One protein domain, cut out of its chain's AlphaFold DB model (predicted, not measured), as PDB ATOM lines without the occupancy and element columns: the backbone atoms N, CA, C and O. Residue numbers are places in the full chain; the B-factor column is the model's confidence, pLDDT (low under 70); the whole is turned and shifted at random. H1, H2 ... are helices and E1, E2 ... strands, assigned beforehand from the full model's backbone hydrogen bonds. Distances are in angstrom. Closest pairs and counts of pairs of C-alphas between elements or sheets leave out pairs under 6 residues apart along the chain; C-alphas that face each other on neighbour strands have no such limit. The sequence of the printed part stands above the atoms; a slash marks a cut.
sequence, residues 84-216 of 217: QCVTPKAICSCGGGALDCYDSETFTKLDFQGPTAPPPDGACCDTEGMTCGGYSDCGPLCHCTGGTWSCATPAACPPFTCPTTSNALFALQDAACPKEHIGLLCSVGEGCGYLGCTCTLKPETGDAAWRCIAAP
ATOM      1  N   GLN A  84      -7.860 -28.675   8.892       75.19
ATOM      2  CA  GLN A  84      -8.547 -27.411   8.643       75.19
ATOM      3  C   GLN A  84      -8.980 -26.721   9.929       75.19
ATOM      4  O   GLN A  84      -9.102 -25.502   9.967       75.19
ATOM      5  N   CYS A  85      -9.185 -27.483  11.003       78.69
ATOM      6  CA  CYS A  85      -9.468 -26.925  12.314       78.69
ATOM      7  C   CYS A  85      -8.775 -27.720  13.409       78.69
ATOM      8  O   CYS A  85      -8.624 -28.936  13.318       78.69
ATOM      9  N   VAL A  86      -8.410 -27.039  14.486       82.81
ATOM     10  CA  VAL A  86      -7.894 -27.651  15.705       82.81
ATOM     11  C   VAL A  86      -8.535 -27.023  16.932       82.81
ATOM     12  O   VAL A  86      -8.904 -25.851  16.946       82.81
ATOM     13  N   THR A  87      -8.611 -27.801  17.997       82.50
ATOM     14  CA  THR A  87      -8.821 -27.339  19.366       82.50
ATOM     15  C   THR A  87      -7.722 -27.964  20.230       82.50
ATOM     16  O   THR A  87      -7.034 -28.880  19.775       82.50
ATOM     17  N   PRO A  88      -7.573 -27.564  21.502       77.38
ATOM     18  CA  PRO A  88      -6.652 -28.245  22.409       77.38
ATOM     19  C   PRO A  88      -6.965 -29.743  22.616       77.38
ATOM     20  O   PRO A  88      -6.143 -30.446  23.186       77.38
ATOM     21  N   LYS A  89      -8.144 -30.235  22.199       80.94
ATOM     22  CA  LYS A  89      -8.559 -31.645  22.328       80.94
ATOM     23  C   LYS A  89      -8.877 -32.332  21.005       80.94
ATOM     24  O   LYS A  89      -9.170 -33.521  21.002       80.94
ATOM     25  N   ALA A  90      -8.895 -31.605  19.894       82.81
ATOM     26  CA  ALA A  90      -9.394 -32.130  18.635       82.81
ATOM     27  C   ALA A  90      -8.586 -31.636  17.445       82.81
ATOM     28  O   ALA A  90      -8.139 -30.494  17.401       82.81
ATOM     29  N   ILE A  91      -8.458 -32.496  16.449       81.50
ATOM     30  CA  ILE A  91      -7.861 -32.209  15.155       81.50
ATOM     31  C   ILE A  91      -8.908 -32.580  14.120       81.50
ATOM     32  O   ILE A  91      -9.381 -33.714  14.091       81.50
ATOM     33  N   CYS A  92      -9.285 -31.623  13.286       80.62
ATOM     34  CA  CYS A  92     -10.319 -31.796  12.290       80.62
ATOM     35  C   CYS A  92      -9.734 -31.636  10.891       80.62
ATOM     36  O   CYS A  92      -9.076 -30.642  10.577       80.62
ATOM     37  N   SER A  93      -9.977 -32.626  10.043       77.00
ATOM     38  CA  SER A  93      -9.406 -32.709   8.699       77.00
ATOM     39  C   SER A  93     -10.469 -33.091   7.684       77.00
ATOM     40  O   SER A  93     -11.398 -33.836   8.002       77.00
ATOM     41  N   CYS A  94     -10.314 -32.616   6.449       71.38
ATOM     42  CA  CYS A  94     -11.170 -33.054   5.355       71.38
ATOM     43  C   CYS A  94     -10.830 -34.489   4.938       71.38
ATOM     44  O   CYS A  94      -9.711 -34.777   4.513       71.38
ATOM     45  N   GLY A  95     -11.829 -35.367   4.991       58.03
ATOM     46  CA  GLY A  95     -11.774 -36.735   4.489       58.03
ATOM     47  C   GLY A  95     -13.057 -37.077   3.735       58.03
ATOM     48  O   GLY A  95     -14.154 -36.966   4.271       58.03
ATOM     49  N   GLY A  96     -12.943 -37.479   2.466       54.06
ATOM     50  CA  GLY A  96     -14.082 -38.018   1.705       54.06
ATOM     51  C   GLY A  96     -15.270 -37.063   1.508       54.06
ATOM     52  O   GLY A  96     -16.397 -37.531   1.374       54.06
ATOM     53  N   GLY A  97     -15.037 -35.745   1.491       57.91
ATOM     54  CA  GLY A  97     -16.082 -34.728   1.305       57.91
ATOM     55  C   GLY A  97     -16.749 -34.239   2.597       57.91
ATOM     56  O   GLY A  97     -17.636 -33.393   2.525       57.91
ATOM     57  N   ALA A  98     -16.314 -34.729   3.761       64.25
ATOM     58  CA  ALA A  98     -16.735 -34.249   5.075       64.25
ATOM     59  C   ALA A  98     -15.521 -33.863   5.930       64.25
ATOM     60  O   ALA A  98     -14.396 -34.298   5.673       64.25
ATOM     61  N   LEU A  99     -15.759 -33.038   6.948       72.62
ATOM     62  CA  LEU A  99     -14.736 -32.615   7.895       72.62
ATOM     63  C   LEU A  99     -14.915 -33.415   9.187       72.62
ATOM     64  O   LEU A  99     -15.825 -33.158   9.976       72.62
ATOM     65  N   ASP A 100     -14.064 -34.423   9.362       78.31
ATOM     66  CA  ASP A 100     -14.088 -35.308  10.521       78.31
ATOM     67  C   ASP A 100     -13.106 -34.797  11.577       78.31
ATOM     68  O   ASP A 100     -11.944 -34.500  11.278       78.31
ATOM     69  N   CYS A 101     -13.583 -34.704  12.819       81.94
ATOM     70  CA  CYS A 101     -12.776 -34.360  13.980       81.94
ATOM     71  C   CYS A 101     -12.367 -35.620  14.742       81.94
ATOM     72  O   CYS A 101     -13.164 -36.538  14.943       81.94
ATOM     73  N   TYR A 102     -11.126 -35.637  15.204       82.38
ATOM     74  CA  TYR A 102     -10.542 -36.712  15.991       82.38
ATOM     75  C   TYR A 102      -9.917 -36.137  17.251       82.38
ATOM     76  O   TYR A 102      -9.406 -35.021  17.237       82.38
ATOM     77  N   ASP A 103      -9.942 -36.903  18.331       83.56
ATOM     78  CA  ASP A 103      -9.257 -36.569  19.569       83.56
ATOM     79  C   ASP A 103      -7.753 -36.407  19.311       83.56
ATOM     80  O   ASP A 103      -7.126 -37.254  18.670       83.56
ATOM     81  N   SER A 104      -7.173 -35.304  19.778       74.12
ATOM     82  CA  SER A 104      -5.790 -34.933  19.455       74.12
ATOM     83  C   SER A 104      -4.734 -35.844  20.085       74.12
ATOM     84  O   SER A 104      -3.584 -35.817  19.651       74.12
ATOM     85  N   GLU A 105      -5.093 -36.613  21.117       73.62
ATOM     86  CA  GLU A 105      -4.179 -37.523  21.815       73.62
ATOM     87  C   GLU A 105      -4.375 -38.976  21.370       73.62
ATOM     88  O   GLU A 105      -3.411 -39.702  21.135       73.62
ATOM     89  N   THR A 106      -5.631 -39.406  21.256       76.00
ATOM     90  CA  THR A 106      -6.008 -40.805  21.013       76.00
ATOM     91  C   THR A 106      -6.380 -41.102  19.565       76.00
ATOM     92  O   THR A 106      -6.495 -42.271  19.206       76.00
ATOM     93  N   PHE A 107      -6.585 -40.075  18.733       71.56
ATOM     94  CA  PHE A 107      -7.072 -40.194  17.351       71.56
ATOM     95  C   PHE A 107      -8.424 -40.903  17.227       71.56
ATOM     96  O   PHE A 107      -8.789 -41.403  16.163       71.56
ATOM     97  N   THR A 108      -9.198 -40.931  18.310       80.12
ATOM     98  CA  THR A 108     -10.564 -41.454  18.297       80.12
ATOM     99  C   THR A 108     -11.475 -40.452  17.597       80.12
ATOM    100  O   THR A 108     -11.383 -39.256  17.862       80.12
ATOM    101  N   LYS A 109     -12.364 -40.914  16.712       81.50
ATOM    102  CA  LYS A 109     -13.338 -40.037  16.047       81.50
ATOM    103  C   LYS A 109     -14.249 -39.370  17.083       81.50
ATOM    104  O   LYS A 109     -14.739 -40.038  17.990       81.50
ATOM    105  N   LEU A 110     -14.466 -38.070  16.931       84.12
ATOM    106  CA  LEU A 110     -15.359 -37.269  17.763       84.12
ATOM    107  C   LEU A 110     -16.715 -37.096  17.071       84.12
ATOM    108  O   LEU A 110     -16.811 -37.139  15.845       84.12
ATOM    109  N   ASP A 111     -17.762 -36.883  17.870       80.62
ATOM    110  CA  ASP A 111     -19.145 -36.784  17.377       80.62
ATOM    111  C   ASP A 111     -19.484 -35.422  16.745       80.62
ATOM    112  O   ASP A 111     -20.526 -35.284  16.104       80.62
ATOM    113  N   PHE A 112     -18.631 -34.408  16.917       75.62
ATOM    114  CA  PHE A 112     -18.832 -33.089  16.318       75.62
ATOM    115  C   PHE A 112     -18.040 -32.929  15.017       75.62
ATOM    116  O   PHE A 112     -17.020 -33.583  14.796       75.62
ATOM    117  N   GLN A 113     -18.512 -32.016  14.172       75.81
ATOM    118  CA  GLN A 113     -17.872 -31.656  12.911       75.81
ATOM    119  C   GLN A 113     -17.377 -30.216  12.987       75.81
ATOM    120  O   GLN A 113     -18.044 -29.352  13.556       75.81
ATOM    121  N   GLY A 114     -16.198 -29.962  12.426       73.81
ATOM    122  CA  GLY A 114     -15.694 -28.603  12.256       73.81
ATOM    123  C   GLY A 114     -16.393 -27.886  11.093       73.81
ATOM    124  O   GLY A 114     -16.998 -28.541  10.238       73.81
ATOM    125  N   PRO A 115     -16.300 -26.548  11.022       77.12
ATOM    126  CA  PRO A 115     -16.813 -25.787   9.889       77.12
ATOM    127  C   PRO A 115     -16.147 -26.228   8.583       77.12
ATOM    128  O   PRO A 115     -14.924 -26.255   8.480       77.12
ATOM    129  N   THR A 116     -16.952 -26.530   7.567       76.38
ATOM    130  CA  THR A 116     -16.456 -27.082   6.293       76.38
ATOM    131  C   THR A 116     -15.766 -26.064   5.394       76.38
ATOM    132  O   THR A 116     -15.118 -26.470   4.443       76.38
ATOM    133  N   ALA A 117     -15.886 -24.771   5.693       77.06
ATOM    134  CA  ALA A 117     -15.287 -23.651   4.975       77.06
ATOM    135  C   ALA A 117     -14.841 -22.577   5.990       77.06
ATOM    136  O   ALA A 117     -15.214 -22.672   7.161       77.06
ATOM    137  N   PRO A 118     -14.091 -21.532   5.590       80.44
ATOM    138  CA  PRO A 118     -13.758 -20.447   6.504       80.44
ATOM    139  C   PRO A 118     -15.020 -19.739   7.022       80.44
ATOM    140  O   PRO A 118     -15.816 -19.266   6.203       80.44
ATOM    141  N   PRO A 119     -15.216 -19.631   8.348       83.50
ATOM    142  CA  PRO A 119     -16.340 -18.886   8.894       83.50
ATOM    143  C   PRO A 119     -16.227 -17.384   8.584       83.50
ATOM    144  O   PRO A 119     -15.121 -16.849   8.505       83.50
ATOM    145  N   PRO A 120     -17.355 -16.672   8.413       85.38
ATOM    146  CA  PRO A 120     -17.346 -15.221   8.349       85.38
ATOM    147  C   PRO A 120     -16.972 -14.619   9.708       85.38
ATOM    148  O   PRO A 120     -17.347 -15.141  10.759       85.38
ATOM    149  N   ASP A 121     -16.283 -13.480   9.686       88.50
ATOM    150  CA  ASP A 121     -15.971 -12.727  10.902       88.50
ATOM    151  C   ASP A 121     -17.261 -12.295  11.624       88.50
ATOM    152  O   ASP A 121     -18.217 -11.828  10.999       88.50
ATOM    153  N   GLY A 122     -17.309 -12.500  12.941       87.31
ATOM    154  CA  GLY A 122     -18.484 -12.268  13.781       87.31
ATOM    155  C   GLY A 122     -19.568 -13.350  13.700       87.31
ATOM    156  O   GLY A 122     -20.588 -13.232  14.380       87.31
ATOM    157  N   ALA A 123     -19.379 -14.405  12.899       88.75
ATOM    158  CA  ALA A 123     -20.302 -15.534  12.870       88.75
ATOM    159  C   ALA A 123     -20.256 -16.325  14.180       88.75
ATOM    160  O   ALA A 123     -19.238 -16.366  14.865       88.75
ATOM    161  N   CYS A 124     -21.349 -16.991  14.524       88.69
ATOM    162  CA  CYS A 124     -21.408 -17.755  15.762       88.69
ATOM    163  C   CYS A 124     -20.643 -19.071  15.667       88.69
ATOM    164  O   CYS A 124     -20.655 -19.731  14.627       88.69
ATOM    165  N   CYS A 125     -20.017 -19.464  16.769       86.75
ATOM    166  CA  CYS A 125     -19.300 -20.722  16.903       86.75
ATOM    167  C   CYS A 125     -19.783 -21.478  18.144       86.75
ATOM    168  O   CYS A 125     -20.122 -20.876  19.161       86.75
ATOM    169  N   ASP A 126     -19.843 -22.804  18.048       83.31
ATOM    170  CA  ASP A 126     -20.225 -23.701  19.146       83.31
ATOM    171  C   ASP A 126     -19.026 -24.221  19.942       83.31
ATOM    172  O   ASP A 126     -19.165 -24.582  21.111       83.31
ATOM    173  N   THR A 127     -17.849 -24.251  19.316       84.00
ATOM    174  CA  THR A 127     -16.660 -24.897  19.863       84.00
ATOM    175  C   THR A 127     -15.619 -23.866  20.289       84.00
ATOM    176  O   THR A 127     -14.721 -23.504  19.527       84.00
ATOM    177  N   GLU A 128     -15.739 -23.398  21.532       84.81
ATOM    178  CA  GLU A 128     -14.825 -22.415  22.130       84.81
ATOM    179  C   GLU A 128     -13.359 -22.873  22.061       84.81
ATOM    180  O   GLU A 128     -13.028 -24.025  22.356       84.81
ATOM    181  N   GLY A 129     -12.463 -21.958  21.676       82.38
ATOM    182  CA  GLY A 129     -11.035 -22.246  21.531       82.38
ATOM    183  C   GLY A 129     -10.669 -22.996  20.247       82.38
ATOM    184  O   GLY A 129      -9.497 -23.325  20.052       82.38
ATOM    185  N   MET A 130     -11.633 -23.253  19.355       85.69
ATOM    186  CA  MET A 130     -11.342 -23.769  18.023       85.69
ATOM    187  C   MET A 130     -10.626 -22.723  17.176       85.69
ATOM    188  O   MET A 130     -11.003 -21.553  17.138       85.69
ATOM    189  N   THR A 131      -9.591 -23.170  16.478       86.50
ATOM    190  CA  THR A 131      -8.864 -22.406  15.473       86.50
ATOM    191  C   THR A 131      -8.997 -23.119  14.141       86.50
ATOM    192  O   THR A 131      -8.639 -24.289  14.049       86.50
ATOM    193  N   CYS A 132      -9.492 -22.427  13.123       81.06
ATOM    194  CA  CYS A 132      -9.646 -22.952  11.773       81.06
ATOM    195  C   CYS A 132      -8.800 -22.160  10.772       81.06
ATOM    196  O   CYS A 132      -8.677 -20.942  10.882       81.06
ATOM    197  N   GLY A 133      -8.216 -22.850   9.798       76.94
ATOM    198  CA  GLY A 133      -7.269 -22.322   8.822       76.94
ATOM    199  C   GLY A 133      -6.963 -23.353   7.737       76.94
ATOM    200  O   GLY A 133      -7.402 -24.490   7.819       76.94
ATOM    201  N   GLY A 134      -6.229 -22.976   6.688       66.56
ATOM    202  CA  GLY A 134      -5.796 -23.953   5.674       66.56
ATOM    203  C   GLY A 134      -6.891 -24.435   4.710       66.56
ATOM    204  O   GLY A 134      -6.732 -25.463   4.064       66.56
ATOM    205  N   TYR A 135      -7.996 -23.695   4.574       67.06
ATOM    206  CA  TYR A 135      -8.981 -23.915   3.497       67.06
ATOM    207  C   TYR A 135      -8.485 -23.437   2.123       67.06
ATOM    208  O   TYR A 135      -9.030 -23.799   1.085       67.06
ATOM    209  N   SER A 136      -7.483 -22.563   2.122       67.50
ATOM    210  CA  SER A 136      -6.751 -22.094   0.948       67.50
ATOM    211  C   SER A 136      -5.340 -21.732   1.386       67.50
ATOM    212  O   SER A 136      -5.130 -21.371   2.553       67.50
ATOM    213  N   ASP A 137      -4.387 -21.801   0.458       64.38
ATOM    214  CA  ASP A 137      -3.043 -21.282   0.691       64.38
ATOM    215  C   ASP A 137      -3.155 -19.819   1.124       64.38
ATOM    216  O   ASP A 137      -3.678 -18.977   0.390       64.38
ATOM    217  N   CYS A 138      -2.683 -19.520   2.336       67.88
ATOM    218  CA  CYS A 138      -2.706 -18.168   2.900       67.88
ATOM    219  C   CYS A 138      -4.122 -17.606   3.149       67.88
ATOM    220  O   CYS A 138      -4.312 -16.388   3.219       67.88
ATOM    221  N   GLY A 139      -5.117 -18.488   3.286       71.69
ATOM    222  CA  GLY A 139      -6.482 -18.134   3.658       71.69
ATOM    223  C   GLY A 139      -6.599 -17.545   5.071       71.69
ATOM    224  O   GLY A 139      -5.633 -17.530   5.838       71.69
ATOM    225  N   PRO A 140      -7.788 -17.038   5.439       77.25
ATOM    226  CA  PRO A 140      -8.021 -16.504   6.773       77.25
ATOM    227  C   PRO A 140      -7.826 -17.571   7.854       77.25
ATOM    228  O   PRO A 140      -8.206 -18.731   7.687       77.25
ATOM    229  N   LEU A 141      -7.262 -17.132   8.977       81.94
ATOM    230  CA  LEU A 141      -7.193 -17.877  10.224       81.94
ATOM    231  C   LEU A 141      -8.299 -17.364  11.135       81.94
ATOM    232  O   LEU A 141      -8.380 -16.167  11.408       81.94
ATOM    233  N   CYS A 142      -9.154 -18.272  11.576       85.81
ATOM    234  CA  CYS A 142     -10.341 -17.979  12.355       85.81
ATOM    235  C   CYS A 142     -10.231 -18.592  13.746       85.81
ATOM    236  O   CYS A 142      -9.890 -19.763  13.881       85.81
ATOM    237  N   HIS A 143     -10.565 -17.824  14.777       88.69
ATOM    238  CA  HIS A 143     -10.564 -18.254  16.170       88.69
ATOM    239  C   HIS A 143     -11.953 -18.084  16.778       88.69
ATOM    240  O   HIS A 143     -12.545 -17.013  16.681       88.69
ATOM    241  N   CYS A 144     -12.469 -19.129  17.414       88.00
ATOM    242  CA  CYS A 144     -13.716 -19.077  18.160       88.00
ATOM    243  C   CYS A 144     -13.431 -18.588  19.583       88.00
ATOM    244  O   CYS A 144     -12.730 -19.257  20.350       88.00
ATOM    245  N   THR A 145     -13.936 -17.406  19.930       89.00
ATOM    246  CA  THR A 145     -13.815 -16.840  21.276       89.00
ATOM    247  C   THR A 145     -15.105 -16.150  21.688       89.00
ATOM    248  O   THR A 145     -15.673 -15.357  20.934       89.00
ATOM    249  N   GLY A 146     -15.580 -16.453  22.895       87.56
ATOM    250  CA  GLY A 146     -16.841 -15.927  23.412       87.56
ATOM    251  C   GLY A 146     -18.055 -16.336  22.572       87.56
ATOM    252  O   GLY A 146     -19.012 -15.570  22.488       87.56
ATOM    253  N   GLY A 147     -18.006 -17.505  21.922       87.75
ATOM    254  CA  GLY A 147     -19.069 -17.977  21.026       87.75
ATOM    255  C   GLY A 147     -19.135 -17.271  19.664       87.75
ATOM    256  O   GLY A 147     -20.106 -17.454  18.927       87.75
ATOM    257  N   THR A 148     -18.113 -16.489  19.301       90.00
ATOM    258  CA  THR A 148     -18.004 -15.835  17.986       90.00
ATOM    259  C   THR A 148     -16.672 -16.121  17.300       90.00
ATOM    260  O   THR A 148     -15.626 -16.158  17.944       90.00
ATOM    261  N   TRP A 149     -16.711 -16.294  15.981       89.50
ATOM    262  CA  TRP A 149     -15.537 -16.384  15.126       89.50
ATOM    263  C   TRP A 149     -14.912 -15.004  14.935       89.50
ATOM    264  O   TRP A 149     -15.587 -14.064  14.520       89.50
ATOM    265  N   SER A 150     -13.613 -14.903  15.193       89.88
ATOM    266  CA  SER A 150     -12.767 -13.790  14.777       89.88
ATOM    267  C   SER A 150     -11.793 -14.279  13.717       89.88
ATOM    268  O   SER A 150     -10.997 -15.176  13.991       89.88
ATOM    269  N   CYS A 151     -11.859 -13.715  12.515       86.75
ATOM    270  CA  CYS A 151     -11.057 -14.150  11.375       86.75
ATOM    271  C   CYS A 151     -10.093 -13.060  10.912       86.75
ATOM    272  O   CYS A 151     -10.486 -11.921  10.669       86.75
ATOM    273  N   ALA A 152      -8.829 -13.428  10.718       84.62
ATOM    274  CA  ALA A 152      -7.808 -12.548  10.176       84.62
ATOM    275  C   ALA A 152      -7.091 -13.223   9.008       84.62
ATOM    276  O   ALA A 152      -6.598 -14.344   9.120       84.62
ATOM    277  N   THR A 153      -6.997 -12.523   7.881       80.50
ATOM    278  CA  THR A 153      -6.127 -12.945   6.781       80.50
ATOM    279  C   THR A 153      -4.693 -12.518   7.091       80.50
ATOM    280  O   THR A 153      -4.463 -11.328   7.333       80.50
ATOM    281  N   PRO A 154      -3.717 -13.443   7.085       71.25
ATOM    282  CA  PRO A 154      -2.315 -13.088   7.259       71.25
ATOM    283  C   PRO A 154      -1.872 -12.074   6.194       71.25
ATOM    284  O   PRO A 154      -2.102 -12.271   5.003       71.25
ATOM    285  N   ALA A 155      -1.209 -10.990   6.608       70.69
ATOM    286  CA  ALA A 155      -0.682  -9.986   5.674       70.69
ATOM    287  C   ALA A 155       0.456 -10.537   4.795       70.69
ATOM    288  O   ALA A 155       0.699 -10.052   3.692       70.69
ATOM    289  N   ALA A 156       1.157 -11.550   5.305       65.62
ATOM    290  CA  ALA A 156       2.155 -12.316   4.589       65.62
ATOM    291  C   ALA A 156       1.938 -13.794   4.895       65.62
ATOM    292  O   ALA A 156       1.570 -14.162   6.008       65.62
ATOM    293  N   CYS A 157       2.205 -14.623   3.897       67.50
ATOM    294  CA  CYS A 157       2.198 -16.064   4.026       67.50
ATOM    295  C   CYS A 157       3.650 -16.511   4.180       67.50
ATOM    296  O   CYS A 157       4.352 -16.621   3.169       67.50
ATOM    297  N   PRO A 158       4.169 -16.635   5.416       62.22
ATOM    298  CA  PRO A 158       5.541 -17.066   5.598       62.22
ATOM    299  C   PRO A 158       5.694 -18.449   4.952       62.22
ATOM    300  O   PRO A 158       4.894 -19.342   5.233       62.22
ATOM    301  N   PRO A 159       6.668 -18.640   4.049       67.75
ATOM    302  CA  PRO A 159       6.857 -19.933   3.419       67.75
ATOM    303  C   PRO A 159       7.256 -20.949   4.491       67.75
ATOM    304  O   PRO A 159       8.244 -20.754   5.200       67.75
ATOM    305  N   PHE A 160       6.507 -22.045   4.582       75.38
ATOM    306  CA  PHE A 160       6.903 -23.216   5.351       75.38
ATOM    307  C   PHE A 160       7.088 -24.393   4.405       75.38
ATOM    308  O   PHE A 160       6.229 -24.688   3.578       75.38
ATOM    309  N   THR A 161       8.225 -25.071   4.520       81.62
ATOM    310  CA  THR A 161       8.515 -26.270   3.735       81.62
ATOM    311  C   THR A 161       8.532 -27.464   4.669       81.62
ATOM    312  O   THR A 161       9.350 -27.523   5.588       81.62
ATOM    313  N   CYS A 162       7.639 -28.422   4.422       82.25
ATOM    314  CA  CYS A 162       7.610 -29.655   5.190       82.25
ATOM    315  C   CYS A 162       8.942 -30.413   5.070       82.25
ATOM    316  O   CYS A 162       9.451 -30.586   3.956       82.25
ATOM    317  N   PRO A 163       9.515 -30.887   6.192       86.56
ATOM    318  CA  PRO A 163      10.685 -31.748   6.148       86.56
ATOM    319  C   PRO A 163      10.413 -33.017   5.336       86.56
ATOM    320  O   PRO A 163       9.367 -33.640   5.477       86.56
ATOM    321  N   THR A 164      11.387 -33.431   4.526       85.75
ATOM    322  CA  THR A 164      11.253 -34.575   3.607       85.75
ATOM    323  C   THR A 164      11.883 -35.868   4.129       85.75
ATOM    324  O   THR A 164      11.865 -36.887   3.444       85.75
ATOM    325  N   THR A 165      12.454 -35.861   5.339       85.00
ATOM    326  CA  THR A 165      13.051 -37.050   5.969       85.00
ATOM    327  C   THR A 165      12.437 -37.300   7.337       85.00
ATOM    328  O   THR A 165      12.141 -36.352   8.063       85.00
ATOM    329  N   SER A 166      12.304 -38.569   7.733       83.50
ATOM    330  CA  SER A 166      11.707 -38.943   9.023       83.50
ATOM    331  C   SER A 166      12.427 -38.325  10.219       83.50
ATOM    332  O   SER A 166      11.770 -37.854  11.136       83.50
ATOM    333  N   ASN A 167      13.762 -38.248  10.193       85.31
ATOM    334  CA  ASN A 167      14.534 -37.625  11.275       85.31
ATOM    335  C   ASN A 167      14.259 -36.120  11.395       85.31
ATOM    336  O   ASN A 167      14.093 -35.615  12.501       85.31
ATOM    337  N   ALA A 168      14.200 -35.405  10.268       86.69
ATOM    338  CA  ALA A 168      13.899 -33.976  10.276       86.69
ATOM    339  C   ALA A 168      12.434 -33.704  10.645       86.69
ATOM    340  O   ALA A 168      12.141 -32.696  11.276       86.69
ATOM    341  N   LEU A 169      11.528 -34.620  10.294       85.38
ATOM    342  CA  LEU A 169      10.127 -34.533  10.670       85.38
ATOM    343  C   LEU A 169       9.942 -34.776  12.180       85.38
ATOM    344  O   LEU A 169       9.325 -33.962  12.852       85.38
ATOM    345  N   PHE A 170      10.581 -35.804  12.753       84.69
ATOM    346  CA  PHE A 170      10.594 -36.034  14.206       84.69
ATOM    347  C   PHE A 170      11.221 -34.887  15.003       84.69
ATOM    348  O   PHE A 170      10.821 -34.659  16.141       84.69
ATOM    349  N   ALA A 171      12.174 -34.148  14.427       88.25
ATOM    350  CA  ALA A 171      12.758 -32.975  15.076       88.25
ATOM    351  C   ALA A 171      11.747 -31.833  15.286       88.25
ATOM    352  O   ALA A 171      12.017 -30.928  16.075       88.25
ATOM    353  N   LEU A 172      10.591 -31.873  14.611       88.88
ATOM    354  CA  LEU A 172       9.497 -30.949  14.881       88.88
ATOM    355  C   LEU A 172       8.745 -31.298  16.169       88.88
ATOM    356  O   LEU A 172       8.145 -30.401  16.734       88.88
ATOM    357  N   GLN A 173       8.769 -32.540  16.660       89.19
ATOM    358  CA  GLN A 173       7.986 -32.949  17.833       89.19
ATOM    359  C   GLN A 173       8.163 -31.970  19.009       89.19
ATOM    360  O   GLN A 173       9.279 -31.718  19.459       89.19
ATOM    361  N   ASP A 174       7.045 -31.425  19.498       86.75
ATOM    362  CA  ASP A 174       6.955 -30.445  20.590       86.75
ATOM    363  C   ASP A 174       7.609 -29.075  20.339       86.75
ATOM    364  O   ASP A 174       7.502 -28.182  21.190       86.75
ATOM    365  N   ALA A 175       8.231 -28.867  19.175       90.19
ATOM    366  CA  ALA A 175       8.772 -27.578  18.778       90.19
ATOM    367  C   ALA A 175       7.639 -26.565  18.579       90.19
ATOM    368  O   ALA A 175       6.572 -26.889  18.052       90.19
ATOM    369  N   ALA A 176       7.883 -25.318  18.984       89.38
ATOM    370  CA  ALA A 176       6.946 -24.231  18.741       89.38
ATOM    371  C   ALA A 176       6.703 -24.078  17.235       89.38
ATOM    372  O   ALA A 176       7.648 -24.119  16.441       89.38
ATOM    373  N   CYS A 177       5.446 -23.883  16.851       84.56
ATOM    374  CA  CYS A 177       5.092 -23.549  15.481       84.56
ATOM    375  C   CYS A 177       4.487 -22.140  15.423       84.56
ATOM    376  O   CYS A 177       3.781 -21.736  16.350       84.56
ATOM    377  N   PRO A 178       4.776 -21.367  14.363       82.38
ATOM    378  CA  PRO A 178       4.077 -20.116  14.106       82.38
ATOM    379  C   PRO A 178       2.564 -20.353  14.077       82.38
ATOM    380  O   PRO A 178       2.102 -21.348  13.514       82.38
ATOM    381  N   LYS A 179       1.785 -19.451  14.685       76.69
ATOM    382  CA  LYS A 179       0.318 -19.589  14.738       76.69
ATOM    383  C   LYS A 179      -0.299 -19.591  13.339       76.69
ATOM    384  O   LYS A 179      -1.353 -20.180  13.138       76.69
ATOM    385  N   GLU A 180       0.394 -18.996  12.372       72.88
ATOM    386  CA  GLU A 180       0.009 -18.979  10.965       72.88
ATOM    387  C   GLU A 180       0.082 -20.355  10.293       72.88
ATOM    388  O   GLU A 180      -0.453 -20.537   9.203       72.88
ATOM    389  N   HIS A 181       0.736 -21.328  10.930       76.50
ATOM    390  CA  HIS A 181       0.853 -22.699  10.442       76.50
ATOM    391  C   HIS A 181      -0.046 -23.678  11.191       76.50
ATOM    392  O   HIS A 181       0.051 -24.876  10.943       76.50
ATOM    393  N   ILE A 182      -0.916 -23.214  12.096       77.44
ATOM    394  CA  ILE A 182      -1.883 -24.091  12.762       77.44
ATOM    395  C   ILE A 182      -2.734 -24.805  11.701       77.44
ATOM    396  O   ILE A 182      -3.292 -24.165  10.813       77.44
ATOM    397  N   GLY A 183      -2.810 -26.135  11.795       69.50
ATOM    398  CA  GLY A 183      -3.475 -26.995  10.814       69.50
ATOM    399  C   GLY A 183      -2.570 -27.504   9.680       69.50
ATOM    400  O   GLY A 183      -2.936 -28.418   8.939       69.50
ATOM    401  N   LEU A 184      -1.343 -26.994   9.555       76.31
ATOM    402  CA  LEU A 184      -0.398 -27.511   8.570       76.31
ATOM    403  C   LEU A 184       0.051 -28.924   8.955       76.31
ATOM    404  O   LEU A 184       0.510 -29.144  10.079       76.31
ATOM    405  N   LEU A 185      -0.061 -29.858   8.009       77.06
ATOM    406  CA  LEU A 185       0.356 -31.248   8.146       77.06
ATOM    407  C   LEU A 185       1.583 -31.519   7.276       77.06
ATOM    408  O   LEU A 185       1.569 -31.292   6.070       77.06
ATOM    409  N   CYS A 186       2.624 -32.072   7.884       79.94
ATOM    410  CA  CYS A 186       3.794 -32.586   7.190       79.94
ATOM    411  C   CYS A 186       3.896 -34.084   7.398       79.94
ATOM    412  O   CYS A 186       3.836 -34.537   8.535       79.94
ATOM    413  N   SER A 187       4.095 -34.855   6.336       80.25
ATOM    414  CA  SER A 187       4.197 -36.308   6.430       80.25
ATOM    415  C   SER A 187       5.306 -36.869   5.550       80.25
ATOM    416  O   SER A 187       5.694 -36.279   4.542       80.25
ATOM    417  N   VAL A 188       5.848 -38.013   5.965       76.94
ATOM    418  CA  VAL A 188       6.805 -38.808   5.189       76.94
ATOM    419  C   VAL A 188       6.449 -40.289   5.300       76.94
ATOM    420  O   VAL A 188       6.193 -40.797   6.394       76.94
ATOM    421  N   GLY A 189       6.471 -40.982   4.161       65.94
ATOM    422  CA  GLY A 189       6.197 -42.416   4.046       65.94
ATOM    423  C   GLY A 189       5.132 -42.730   2.993       65.94
ATOM    424  O   GLY A 189       4.100 -42.069   2.934       65.94
ATOM    425  N   GLU A 190       5.382 -43.755   2.177       51.28
ATOM    426  CA  GLU A 190       4.395 -44.376   1.286       51.28
ATOM    427  C   GLU A 190       4.319 -45.881   1.587       51.28
ATOM    428  O   GLU A 190       5.336 -46.527   1.847       51.28
ATOM    429  N   GLY A 191       3.115 -46.459   1.527       56.31
ATOM    430  CA  GLY A 191       2.904 -47.911   1.508       56.31
ATOM    431  C   GLY A 191       2.390 -48.520   2.815       56.31
ATOM    432  O   GLY A 191       1.280 -49.045   2.831       56.31
ATOM    433  N   CYS A 192       3.173 -48.492   3.897       47.06
ATOM    434  CA  CYS A 192       2.805 -49.079   5.194       47.06
ATOM    435  C   CYS A 192       3.641 -48.451   6.319       47.06
ATOM    436  O   CYS A 192       4.870 -48.456   6.267       47.06
ATOM    437  N   GLY A 193       2.960 -47.882   7.314       57.31
ATOM    438  CA  GLY A 193       3.540 -46.991   8.317       57.31
ATOM    439  C   GLY A 193       3.463 -45.519   7.896       57.31
ATOM    440  O   GLY A 193       3.685 -45.175   6.737       57.31
ATOM    441  N   TYR A 194       3.110 -44.652   8.841       72.25
ATOM    442  CA  TYR A 194       2.911 -43.220   8.605       72.25
ATOM    443  C   TYR A 194       3.619 -42.423   9.691       72.25
ATOM    444  O   TYR A 194       3.361 -42.651  10.870       72.25
ATOM    445  N   LEU A 195       4.480 -41.481   9.302       79.31
ATOM    446  CA  LEU A 195       4.937 -40.422  10.193       79.31
ATOM    447  C   LEU A 195       4.362 -39.101   9.698       79.31
ATOM    448  O   LEU A 195       4.653 -38.686   8.576       79.31
ATOM    449  N   GLY A 196       3.587 -38.433  10.545       83.75
ATOM    450  CA  GLY A 196       3.048 -37.111  10.259       83.75
ATOM    451  C   GLY A 196       3.157 -36.189  11.457       83.75
ATOM    452  O   GLY A 196       2.943 -36.635  12.577       83.75
ATOM    453  N   CYS A 197       3.474 -34.920  11.226       84.19
ATOM    454  CA  CYS A 197       3.467 -33.858  12.220       84.19
ATOM    455  C   CYS A 197       2.486 -32.764  11.818       84.19
ATOM    456  O   CYS A 197       2.577 -32.232  10.713       84.19
ATOM    457  N   THR A 198       1.616 -32.382  12.744       82.38
ATOM    458  CA  THR A 198       0.676 -31.274  12.578       82.38
ATOM    459  C   THR A 198       1.036 -30.154  13.539       82.38
ATOM    460  O   THR A 198       1.277 -30.411  14.718       82.38
ATOM    461  N   CYS A 199       1.039 -28.907  13.080       83.25
ATOM    462  CA  CYS A 199       1.065 -27.760  13.985       83.25
ATOM    463  C   CYS A 199      -0.330 -27.589  14.606       83.25
ATOM    464  O   CYS A 199      -1.312 -27.345  13.906       83.25
ATOM    465  N   THR A 200      -0.433 -27.767  15.920       83.50
ATOM    466  CA  THR A 200      -1.692 -27.741  16.677       83.50
ATOM    467  C   THR A 200      -1.514 -26.982  17.993       83.50
ATOM    468  O   THR A 200      -0.440 -26.456  18.279       83.50
ATOM    469  N   LEU A 201      -2.567 -26.903  18.800       82.00
ATOM    470  CA  LEU A 201      -2.547 -26.280  20.116       82.00
ATOM    471  C   LEU A 201      -2.244 -27.320  21.197       82.00
ATOM    472  O   LEU A 201      -2.815 -28.409  21.210       82.00
ATOM    473  N   LYS A 202      -1.357 -26.980  22.133       79.25
ATOM    474  CA  LYS A 202      -1.099 -27.806  23.313       79.25
ATOM    475  C   LYS A 202      -2.334 -27.818  24.235       79.25
ATOM    476  O   LYS A 202      -2.782 -26.731  24.607       79.25
ATOM    477  N   PRO A 203      -2.839 -28.995  24.654       70.25
ATOM    478  CA  PRO A 203      -3.993 -29.122  25.553       70.25
ATOM    479  C   PRO A 203      -3.890 -28.265  26.821       70.25
ATOM    480  O   PRO A 203      -4.853 -27.632  27.246       70.25
ATOM    481  N   GLU A 204      -2.699 -28.241  27.418       74.44
ATOM    482  CA  GLU A 204      -2.416 -27.641  28.719       74.44
ATOM    483  C   GLU A 204      -2.203 -26.121  28.698       74.44
ATOM    484  O   GLU A 204      -2.412 -25.459  29.713       74.44
ATOM    485  N   THR A 205      -1.759 -25.565  27.569       78.75
ATOM    486  CA  THR A 205      -1.301 -24.163  27.476       78.75
ATOM    487  C   THR A 205      -2.009 -23.363  26.391       78.75
ATOM    488  O   THR A 205      -2.021 -22.139  26.462       78.75
ATOM    489  N   GLY A 206      -2.600 -24.018  25.390       73.00
ATOM    490  CA  GLY A 206      -3.125 -23.350  24.198       73.00
ATOM    491  C   GLY A 206      -2.033 -22.777  23.287       73.00
ATOM    492  O   GLY A 206      -2.347 -22.047  22.349       73.00
ATOM    493  N   ASP A 207      -0.760 -23.090  23.543       83.94
ATOM    494  CA  ASP A 207       0.357 -22.659  22.706       83.94
ATOM    495  C   ASP A 207       0.455 -23.510  21.439       83.94
ATOM    496  O   ASP A 207       0.215 -24.720  21.463       83.94
ATOM    497  N   ALA A 208       0.853 -22.884  20.331       84.25
ATOM    498  CA  ALA A 208       1.030 -23.563  19.056       84.25
ATOM    499  C   ALA A 208       2.342 -24.369  19.040       84.25
ATOM    500  O   ALA A 208       3.435 -23.824  19.226       84.25
ATOM    501  N   ALA A 209       2.239 -25.675  18.807       88.81
ATOM    502  CA  ALA A 209       3.380 -26.566  18.660       88.81
ATOM    503  C   ALA A 209       3.107 -27.705  17.679       88.81
ATOM    504  O   ALA A 209       1.973 -28.136  17.467       88.81
ATOM    505  N   TRP A 210       4.180 -28.226  17.105       87.75
ATOM    506  CA  TRP A 210       4.149 -29.414  16.270       87.75
ATOM    507  C   TRP A 210       3.915 -30.670  17.118       87.75
ATOM    508  O   TRP A 210       4.609 -30.924  18.105       87.75
ATOM    509  N   ARG A 211       2.943 -31.485  16.715       85.44
ATOM    510  CA  ARG A 211       2.637 -32.792  17.301       85.44
ATOM    511  C   ARG A 211       2.772 -33.853  16.226       85.44
ATOM    512  O   ARG A 211       2.104 -33.762  15.200       85.44
ATOM    513  N   CYS A 212       3.631 -34.833  16.462       84.69
ATOM    514  CA  CYS A 212       3.915 -35.903  15.524       84.69
ATOM    515  C   CYS A 212       3.303 -37.228  15.966       84.69
ATOM    516  O   CYS A 212       3.211 -37.538  17.152       84.69
ATOM    517  N   ILE A 213       2.913 -38.027  14.981       78.25
ATOM    518  CA  ILE A 213       2.298 -39.336  15.143       78.25
ATOM    519  C   ILE A 213       3.058 -40.291  14.247       78.25
ATOM    520  O   ILE A 213       3.239 -40.017  13.060       78.25
ATOM    521  N   ALA A 214       3.469 -41.417  14.817       74.81
ATOM    522  CA  ALA A 214       4.047 -42.524  14.080       74.81
ATOM    523  C   ALA A 214       3.104 -43.727  14.184       74.81
ATOM    524  O   ALA A 214       2.985 -44.332  15.249       74.81
ATOM    525  N   ALA A 215       2.430 -44.071  13.090       66.19
ATOM    526  CA  ALA A 215       1.709 -45.329  12.985       66.19
ATOM    527  C   ALA A 215       2.692 -46.410  12.514       66.19
ATOM    528  O   ALA A 215       3.313 -46.231  11.458       66.19
ATOM    529  N   PRO A 216       2.867 -47.509  13.270       59.47
ATOM    530  CA  PRO A 216       3.680 -48.615  12.813       59.47
ATOM    531  C   PRO A 216       3.025 -49.298  11.614       59.47
ATOM    532  O   PRO A 216       1.803 -49.328  11.455       59.47
TER     533      PRO A 216
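What this domain is: This is residues 84 to 216 of the 217 residues of an uncharacterized protein of Minicystis rosea (UniProt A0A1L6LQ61). Three small antiparallel sheets make three lobes around E1: a strongly twisted sheet of E1, E2, E3 and E4, the small hairpin E5 and E6, and the sheet of E7, E8 and E9 with the short helix H1 over one face. A long loop, residues 153 to 165, arches round the outside from E6 to H1, and residues 114 to 140 link the first lobe to the second. The printed part has 133 residues with one named helix and nine named strands, in the order E1 E2 E3 E4 E5 E6 H1 E7 E8 E9; it is mostly strand, with under half of its residues in named elements. It is compact, with a radius of gyration of the C-alphas of 14.5 A and spans of 41 by 35 by 31 A.

How they stand to each other: E1, residues 84 to 87, E2, 90 to 95, E3, 98 to 103, and E4, 109 to 113, form a meander, each strand the antiparallel neighbour of the one before. Within hydrogen-bond range are N 92 and O 85, at 2.8 A, across E1 and E2; N 93 and O 100, at 3.0 A, across E2 and E3; and N 110 and O 101, at 2.8 A, across E3 and E4. Residues 131 to 132 pair antiparallel with residues 85 to 86 of E1 and with residues 142 to 143 of E5, residues 141 to 145; E1 and E5 are near each other, with 7 pairs of C-alphas within 10 A. E5 forms a hairpin with E6, residues 148 to 152, where N 143 and O 150 are 2.8 A apart. E7, residues 185 to 188, E8, 194 to 201, and E9, 208 to 215, form a second meander; N 186 and O 197 are 2.8 A apart, as are N 211 and O 198. The closest C-alphas of E1 and E8, those of Val 86 and Thr 200, are 6.3 A apart. H1, residues 166 to 170, is on the sheet E7 E8 E9 at a height of 8.1 A, only just over E8, with 3 of its 5 C-alphas falling on E8; the closest C-alphas of the two, those of Leu 169 and Cys 197, are 6.9 A apart. In H1 every O i to N i+4 pair is within hydrogen-bond range. E5 and E8 are apart.

Where its parts are: E1 begins at C-alpha 84, (-8.547, -27.411, 8.643). E3 measures 16.5 A, E8 21.2 A and E9 22.6 A from first to last C-alpha. E9 ends at C-alpha 215, (1.709, -45.329, 12.985).

The domain as a whole: The C-alphas farthest apart, those of Gly 146 and Gly 191, are 43.5 A apart. The printed part has no cut. The links E4 to E5, E6 to H1 and H1 to E7 are long. Mean pLDDT of the printed part is 78.5; 21 residues are under 70, among them 95 to 98 and 189 to 193.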